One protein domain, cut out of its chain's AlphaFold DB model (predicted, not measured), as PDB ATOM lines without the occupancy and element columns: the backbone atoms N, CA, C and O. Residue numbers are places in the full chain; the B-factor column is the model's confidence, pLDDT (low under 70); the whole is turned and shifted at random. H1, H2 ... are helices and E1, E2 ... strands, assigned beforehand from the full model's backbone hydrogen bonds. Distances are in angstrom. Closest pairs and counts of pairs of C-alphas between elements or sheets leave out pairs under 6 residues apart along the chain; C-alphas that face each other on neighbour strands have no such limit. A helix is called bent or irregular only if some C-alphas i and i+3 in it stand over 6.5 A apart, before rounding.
ATOM      1  N   ARG A 283     403.924 237.030 233.597       97.31
ATOM      2  CA  ARG A 283     403.514 236.415 234.856       97.31
ATOM      3  C   ARG A 283     404.481 236.779 235.968       97.31
ATOM      4  O   ARG A 283     405.651 237.056 235.706       97.31
ATOM      5  N   LEU A 284     403.988 236.743 237.198       97.50
ATOM      6  CA  LEU A 284     404.793 236.908 238.404       97.50
ATOM      7  C   LEU A 284     404.856 235.577 239.151       97.50
ATOM      8  O   LEU A 284     403.840 234.905 239.282       97.50
ATOM      9  N   VAL A 285     406.027 235.191 239.640       94.69
ATOM     10  CA  VAL A 285     406.270 233.898 240.291       94.69
ATOM     11  C   VAL A 285     406.996 234.125 241.612       94.69
ATOM     12  O   VAL A 285     407.947 234.904 241.680       94.69
ATOM     13  N   SER A 286     406.550 233.432 242.655       93.31
ATOM     14  CA  SER A 286     407.213 233.367 243.958       93.31
ATOM     15  C   SER A 286     406.936 232.000 244.580       93.31
ATOM     16  O   SER A 286     405.914 231.366 244.302       93.31
ATOM     17  N   ASP A 287     407.847 231.543 245.426       89.25
ATOM     18  CA  ASP A 287     407.677 230.350 246.251       89.25
ATOM     19  C   ASP A 287     406.800 230.610 247.492       89.25
ATOM     20  O   ASP A 287     406.351 229.659 248.134       89.25
ATOM     21  N   ASP A 288     406.475 231.874 247.788       90.69
ATOM     22  CA  ASP A 288     405.584 232.269 248.877       90.69
ATOM     23  C   ASP A 288     404.310 232.961 248.354       90.69
ATOM     24  O   ASP A 288     404.321 234.065 247.802       90.69
ATOM     25  N   ALA A 289     403.155 232.336 248.597       91.00
ATOM     26  CA  ALA A 289     401.856 232.882 248.206       91.00
ATOM     27  C   ALA A 289     401.537 234.236 248.874       91.00
ATOM     28  O   ALA A 289     400.761 235.027 248.332       91.00
ATOM     29  N   ARG A 290     402.112 234.530 250.046       94.19
ATOM     30  CA  ARG A 290     401.954 235.822 250.730       94.19
ATOM     31  C   ARG A 290     402.669 236.928 249.961       94.19
ATOM     32  O   ARG A 290     402.098 238.007 249.813       94.19
ATOM     33  N   LEU A 291     403.857 236.644 249.418       95.88
ATOM     34  CA  LEU A 291     404.606 237.581 248.578       95.88
ATOM     35  C   LEU A 291     403.893 237.836 247.249       95.88
ATOM     36  O   LEU A 291     403.809 238.985 246.827       95.88
ATOM     37  N   LEU A 292     403.277 236.817 246.638       96.25
ATOM     38  CA  LEU A 292     402.420 237.042 245.465       96.25
ATOM     39  C   LEU A 292     401.221 237.928 245.794       96.25
ATOM     40  O   LEU A 292     400.939 238.867 245.063       96.25
ATOM     41  N   ARG A 293     400.520 237.687 246.905       95.56
ATOM     42  CA  ARG A 293     399.389 238.545 247.301       95.56
ATOM     43  C   ARG A 293     399.822 239.986 247.564       95.56
ATOM     44  O   ARG A 293     399.053 240.899 247.272       95.56
ATOM     45  N   LEU A 294     401.025 240.192 248.100       97.44
ATOM     46  CA  LEU A 294     401.619 241.520 248.236       97.44
ATOM     47  C   LEU A 294     401.901 242.128 246.854       97.44
ATOM     48  O   LEU A 294     401.443 243.232 246.573       97.44
ATOM     49  N   ALA A 295     402.560 241.386 245.962       97.88
ATOM     50  CA  ALA A 295     402.845 241.827 244.600       97.88
ATOM     51  C   ALA A 295     401.567 242.202 243.836       97.88
ATOM     52  O   ALA A 295     401.514 243.269 243.240       97.88
ATOM     53  N   ALA A 296     400.504 241.403 243.937       97.44
ATOM     54  CA  ALA A 296     399.216 241.676 243.301       97.44
ATOM     55  C   ALA A 296     398.573 243.003 243.747       97.44
ATOM     56  O   ALA A 296     397.759 243.557 243.014       97.44
ATOM     57  N   ARG A 297     398.906 243.500 244.946       97.56
ATOM     58  CA  ARG A 297     398.392 244.772 245.485       97.56
ATOM     59  C   ARG A 297     399.239 245.981 245.106       97.56
ATOM     60  O   ARG A 297     398.713 247.088 245.095       97.56
ATOM     61  N   HIS A 298     400.534 245.779 244.877       98.31
ATOM     62  CA  HIS A 298     401.488 246.871 244.688       98.31
ATOM     63  C   HIS A 298     401.957 247.018 243.244       98.31
ATOM     64  O   HIS A 298     402.260 248.135 242.838       98.31
ATOM     65  N   ALA A 299     402.008 245.935 242.470       98.12
ATOM     66  CA  ALA A 299     402.410 246.001 241.077       98.12
ATOM     67  C   ALA A 299     401.407 246.817 240.247       98.12
ATOM     68  O   ALA A 299     400.195 246.620 240.365       98.12
ATOM     69  N   ASP A 300     401.911 247.699 239.381       97.56
ATOM     70  CA  ASP A 300     401.067 248.440 238.437       97.56
ATOM     71  C   ASP A 300     400.742 247.545 237.236       97.56
ATOM     72  O   ASP A 300     401.499 247.439 236.273       97.56
ATOM     73  N   ILE A 301     399.616 246.844 237.325       97.44
ATOM     74  CA  ILE A 301     399.218 245.829 236.348       97.44
ATOM     75  C   ILE A 301     398.967 246.394 234.939       97.44
ATOM     76  O   ILE A 301     399.019 245.658 233.953       97.44
ATOM     77  N   GLU A 302     398.699 247.693 234.816       97.19
ATOM     78  CA  GLU A 302     398.421 248.333 233.525       97.19
ATOM     79  C   GLU A 302     399.703 248.673 232.746       97.19
ATOM     80  O   GLU A 302     399.630 249.110 231.596       97.19
ATOM     81  N   ARG A 303     400.880 248.459 233.349       97.38
ATOM     82  CA  ARG A 303     402.187 248.764 232.758       97.38
ATOM     83  C   ARG A 303     402.878 247.536 232.180       97.38
ATOM     84  O   ARG A 303     402.382 246.409 232.256       97.38
ATOM     85  N   ASP A 304     404.016 247.772 231.536       96.56
ATOM     86  CA  ASP A 304     404.917 246.698 231.136       96.56
ATOM     87  C   ASP A 304     405.649 246.102 232.347       96.56
ATOM     88  O   ASP A 304     405.540 246.588 233.468       96.56
ATOM     89  N   LEU A 305     406.359 244.991 232.144       97.38
ATOM     90  CA  LEU A 305     406.925 244.220 233.249       97.38
ATOM     91  C   LEU A 305     407.910 245.017 234.143       97.38
ATOM     92  O   LEU A 305     407.786 244.899 235.367       97.38
ATOM     93  N   PRO A 306     408.859 245.817 233.606       97.81
ATOM     94  CA  PRO A 306     409.722 246.668 234.428       97.81
ATOM     95  C   PRO A 306     408.951 247.660 235.299       97.81
ATOM     96  O   PRO A 306     409.163 247.704 236.514       97.81
ATOM     97  N   GLU A 307     408.040 248.428 234.701       98.00
ATOM     98  CA  GLU A 307     407.268 249.445 235.417       98.00
ATOM     99  C   GLU A 307     406.275 248.811 236.398       98.00
ATOM    100  O   GLU A 307     406.106 249.307 237.512       98.00
ATOM    101  N   ALA A 308     405.680 247.671 236.039       97.88
ATOM    102  CA  ALA A 308     404.777 246.922 236.903       97.88
ATOM    103  C   ALA A 308     405.479 246.427 238.174       97.88
ATOM    104  O   ALA A 308     404.869 246.414 239.241       97.88
ATOM    105  N   LEU A 309     406.752 246.023 238.089       98.50
ATOM    106  CA  LEU A 309     407.511 245.514 239.236       98.50
ATOM    107  C   LEU A 309     408.174 246.596 240.087       98.50
ATOM    108  O   LEU A 309     408.479 246.329 241.252       98.50
ATOM    109  N   ALA A 310     408.394 247.797 239.551       98.50
ATOM    110  CA  ALA A 310     409.086 248.865 240.266       98.50
ATOM    111  C   ALA A 310     408.460 249.193 241.643       98.50
ATOM    112  O   ALA A 310     409.211 249.257 242.620       98.50
ATOM    113  N   PRO A 311     407.121 249.303 241.798       98.56
ATOM    114  CA  PRO A 311     406.516 249.523 243.111       98.56
ATOM    115  C   PRO A 311     406.739 248.371 244.095       98.56
ATOM    116  O   PRO A 311     406.833 248.609 245.295       98.56
ATOM    117  N   VAL A 312     406.824 247.128 243.609       98.38
ATOM    118  CA  VAL A 312     407.081 245.957 244.461       98.38
ATOM    119  C   VAL A 312     408.529 245.966 244.938       98.38
ATOM    120  O   VAL A 312     408.767 245.769 246.123       98.38
ATOM    121  N   ALA A 313     409.488 246.248 244.050       98.44
ATOM    122  CA  ALA A 313     410.903 246.356 244.411       98.44
ATOM    123  C   ALA A 313     411.168 247.484 245.418       98.44
ATOM    124  O   ALA A 313     411.916 247.301 246.378       98.44
ATOM    125  N   ALA A 314     410.464 248.611 245.278       98.38
ATOM    126  CA  ALA A 314     410.554 249.723 246.216       98.38
ATOM    127  C   ALA A 314     410.179 249.333 247.660       98.38
ATOM    128  O   ALA A 314     410.750 249.893 248.596       98.38
ATOM    129  N   LEU A 315     409.288 248.349 247.867       98.12
ATOM    130  CA  LEU A 315     408.962 247.836 249.210       98.12
ATOM    131  C   LEU A 315     410.169 247.205 249.917       98.12
ATOM    132  O   LEU A 315     410.202 247.165 251.143       98.12
ATOM    133  N   PHE A 316     411.142 246.722 249.146       97.81
ATOM    134  CA  PHE A 316     412.367 246.091 249.633       97.81
ATOM    135  C   PHE A 316     413.586 247.015 249.521       97.81
ATOM    136  O   PHE A 316     414.703 246.591 249.791       97.81
ATOM    137  N   GLY A 317     413.389 248.280 249.126       97.81
ATOM    138  CA  GLY A 317     414.484 249.226 248.914       97.81
ATOM    139  C   GLY A 317     415.361 248.896 247.703       97.81
ATOM    140  O   GLY A 317     416.507 249.340 247.650       97.81
ATOM    141  N   THR A 318     414.848 248.128 246.737       98.19
ATOM    142  CA  THR A 318     415.596 247.673 245.558       98.19
ATOM    143  C   THR A 318     414.955 248.144 244.252       98.19
ATOM    144  O   THR A 318     413.926 248.821 244.232       98.19
ATOM    145  N   THR A 319     415.592 247.800 243.132       98.12
ATOM    146  CA  THR A 319     415.045 247.976 241.779       98.12
ATOM    147  C   THR A 319     414.990 246.616 241.084       98.12
ATOM    148  O   THR A 319     415.798 245.750 241.429       98.12
ATOM    149  N   PRO A 320     414.062 246.383 240.136       98.25
ATOM    150  CA  PRO A 320     414.025 245.121 239.406       98.25
ATOM    151  C   PRO A 320     415.344 244.862 238.662       98.25
ATOM    152  O   PRO A 320     415.789 245.682 237.862       98.25
ATOM    153  N   GLU A 321     415.955 243.706 238.905       98.25
ATOM    154  CA  GLU A 321     417.209 243.291 238.279       98.25
ATOM    155  C   GLU A 321     416.935 242.490 236.998       98.25
ATOM    156  O   GLU A 321     416.122 241.558 237.027       98.25
ATOM    157  N   PRO A 322     417.610 242.789 235.873       98.00
ATOM    158  CA  PRO A 322     417.433 242.031 234.643       98.00
ATOM    159  C   PRO A 322     418.002 240.613 234.756       98.00
ATOM    160  O   PRO A 322     419.084 240.381 235.293       98.00
ATOM    161  N   GLY A 323     417.269 239.660 234.191       95.75
ATOM    162  CA  GLY A 323     417.646 238.261 234.049       95.75
ATOM    163  C   GLY A 323     417.562 237.783 232.593       95.75
ATOM    164  O   GLY A 323     417.162 238.529 231.694       95.75
ATOM    165  N   PRO A 324     417.949 236.525 232.326       94.50
ATOM    166  CA  PRO A 324     417.909 235.968 230.978       94.50
ATOM    167  C   PRO A 324     416.474 235.895 230.435       94.50
ATOM    168  O   PRO A 324     415.516 235.752 231.194       94.50
ATOM    169  N   GLY A 325     416.318 235.981 229.111       91.75
ATOM    170  CA  GLY A 325     415.016 235.827 228.445       91.75
ATOM    171  C   GLY A 325     413.993 236.923 228.772       91.75
ATOM    172  O   GLY A 325     412.793 236.669 228.712       91.75
ATOM    173  N   GLY A 326     414.448 238.118 229.165       94.75
ATOM    174  CA  GLY A 326     413.569 239.230 229.544       94.75
ATOM    175  C   GLY A 326     412.927 239.081 230.926       94.75
ATOM    176  O   GLY A 326     412.015 239.835 231.256       94.75
ATOM    177  N   MET A 327     413.379 238.115 231.733       97.44
ATOM    178  CA  MET A 327     412.958 238.001 233.129       97.44
ATOM    179  C   MET A 327     413.476 239.180 233.950       97.44
ATOM    180  O   MET A 327     414.562 239.692 233.689       97.44
ATOM    181  N   LEU A 328     412.730 239.555 234.984       98.25
ATOM    182  CA  LEU A 328     413.136 240.532 235.986       98.25
ATOM    183  C   LEU A 328     413.015 239.916 237.374       98.25
ATOM    184  O   LEU A 328     412.051 239.207 237.663       98.25
ATOM    185  N   ARG A 329     413.967 240.205 238.252       98.19
ATOM    186  CA  ARG A 329     413.968 239.726 239.632       98.19
ATOM    187  C   ARG A 329     413.824 240.896 240.591       98.19
ATOM    188  O   ARG A 329     414.539 241.881 240.482       98.19
ATOM    189  N   VAL A 330     412.926 240.764 241.556       98.38
ATOM    190  CA  VAL A 330     412.913 241.608 242.750       98.38
ATOM    191  C   VAL A 330     413.694 240.883 243.833       98.38
ATOM    192  O   VAL A 330     413.425 239.706 244.102       98.38
ATOM    193  N   VAL A 331     414.652 241.579 244.436       98.25
ATOM    194  CA  VAL A 331     415.477 241.067 245.534       98.25
ATOM    195  C   VAL A 331     415.267 241.881 246.809       98.25
ATOM    196  O   VAL A 331     414.780 243.011 246.744       98.25
ATOM    197  N   ASP A 332     415.600 241.295 247.957       97.38
ATOM    198  CA  ASP A 332     415.701 242.011 249.231       97.38
ATOM    199  C   ASP A 332     417.038 242.774 249.361       97.38
ATOM    200  O   ASP A 332     417.863 242.788 248.446       97.38
ATOM    201  N   ASP A 333     417.253 243.422 250.507       95.94
ATOM    202  CA  ASP A 333     418.438 244.234 250.813       95.94
ATOM    203  C   ASP A 333     419.747 243.427 250.906       95.94
ATOM    204  O   ASP A 333     420.836 244.000 250.845       95.94
ATOM    205  N   VAL A 334     419.656 242.100 251.007       96.44
ATOM    206  CA  VAL A 334     420.804 241.181 251.020       96.44
ATOM    207  C   VAL A 334     420.927 240.364 249.726       96.44
ATOM    208  O   VAL A 334     421.803 239.501 249.618       96.44
ATOM    209  N   GLY A 335     420.092 240.648 248.723       95.62
ATOM    210  CA  GLY A 335     420.152 240.054 247.388       95.62
ATOM    211  C   GLY A 335     419.430 238.709 247.231       95.62
ATOM    212  O   GLY A 335     419.628 238.031 246.218       95.62
ATOM    213  N   HIS A 336     418.601 238.282 248.189       95.88
ATOM    214  CA  HIS A 336     417.759 237.098 248.008       95.88
ATOM    215  C   HIS A 336     416.569 237.396 247.101       95.88
ATOM    216  O   HIS A 336     415.951 238.453 247.172       95.88
ATOM    217  N   SER A 337     416.211 236.424 246.263       95.12
ATOM    218  CA  SER A 337     415.054 236.528 245.374       95.12
ATOM    219  C   SER A 337     413.749 236.553 246.170       95.12
ATOM    220  O   SER A 337     413.477 235.627 246.927       95.12
ATOM    221  N   VAL A 338     412.919 237.564 245.925       95.94
ATOM    222  CA  VAL A 338     411.575 237.716 246.507       95.94
ATOM    223  C   VAL A 338     410.502 237.332 245.485       95.94
ATOM    224  O   VAL A 338     409.552 236.603 245.778       95.94
ATOM    225  N   LEU A 339     410.653 237.836 244.259       97.00
ATOM    226  CA  LEU A 339     409.681 237.699 243.180       97.00
ATOM    227  C   LEU A 339     410.411 237.675 241.840       97.00
ATOM    228  O   LEU A 339     411.387 238.398 241.646       97.00
ATOM    229  N   ILE A 340     409.913 236.883 240.897       97.56
ATOM    230  CA  ILE A 340     410.388 236.881 239.515       97.56
ATOM    231  C   ILE A 340     409.228 237.266 238.606       97.56
ATOM    232  O   ILE A 340     408.170 236.645 238.636       97.56
ATOM    233  N   GLY A 341     409.432 238.281 237.781       97.69
ATOM    234  CA  GLY A 341     408.600 238.574 236.629       97.69
ATOM    235  C   GLY A 341     409.165 237.923 235.378       97.69
ATOM    236  O   GLY A 341     410.369 237.988 235.143       97.69
ATOM    237  N   ALA A 342     408.314 237.329 234.551       97.06
ATOM    238  CA  ALA A 342     408.730 236.745 233.280       97.06
ATOM    239  C   ALA A 342     407.705 237.046 232.180       97.06
ATOM    240  O   ALA A 342     406.503 236.944 232.449       97.06
ATOM    241  N   PRO A 343     408.135 237.363 230.944       96.62
ATOM    242  CA  PRO A 343     407.246 237.374 229.787       96.62
ATOM    243  C   PRO A 343     406.511 236.034 229.643       96.62
ATOM    244  O   PRO A 343     407.063 234.982 229.972       96.62
ATOM    245  N   LEU A 344     405.265 236.060 229.165       93.56
ATOM    246  CA  LEU A 344     404.505 234.842 228.879       93.56
ATOM    247  C   LEU A 344     404.958 234.259 227.527       93.56
ATOM    248  O   LEU A 344     404.778 234.928 226.510       93.56
TER     249      LEU A 344
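This is residues 283 to 344 of the 554 residues of an uncharacterized protein of Deltaproteobacteria bacterium HGW-Deltaproteobacteria-14 (UniProt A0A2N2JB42). A small three-stranded sheet has two helices over one face and its other face bare: H2 runs along the strands E3 and E2, while H1 crosses slantwise above the E1 edge. A long unnamed stretch, residues 315 to 327, leads from H2 back to the sheet, and its residues 321 to 322 pair antiparallel with residues 328 to 329 of E2. The 62 printed residues include two named helices and three named strands in the order E1, H1, H2, E2, E3; the sheet order is E1, E3, E2, antiparallel, and the class is mixed. The whole is compact and rounded, with a radius of gyration of the C-alphas of 10.2 A and spans of 26 by 24 by 20 A.

Find C-alpha 283 at (403.514, 236.415, 234.856), where E1 begins, residues 283 to 286. H1, residues 289 to 298, covers 14.4 A, and H2, residues 305 to 314, covers 14.5 A. E2 is residues 328 to 331; E3, residues 337 to 343, runs 17.5 A to C-alpha 343 at (407.246, 237.374, 229.787).

Look first at E1 and E3, antiparallel neighbours, with N 285 and O 340 at 2.8 A. E2 and E3 form a hairpin, with N 330 and O 339 at 2.8 A. H2 is on the sheet at a height of 8.9 A; its closest C-alphas to E2 are those of Ala 313 and Val 330, 5.4 A apart. H1 is on the same face at a height of 8.7 A. The helices touch about perpendicular, at 76 degrees, closest at the C-alphas of His 298 and Val 312, 5.7 A apart. E1, H1, H2 and E2 make a split strand-helix-strand unit, two same-way strands with E3 between them, and its crossover is left-handed. In H1 every O i to N i+4 pair is within hydrogen-bond range, in H2 4 of 6; H2 is only just irregular, with C-alphas 308 and 311 7.0 A apart.

The C-alphas farthest apart are those of Glu 302 and Val 334, 29.3 A. The printed part has no cut; the link from H2 to E2 is long. No printed residue has a pLDDT under 70.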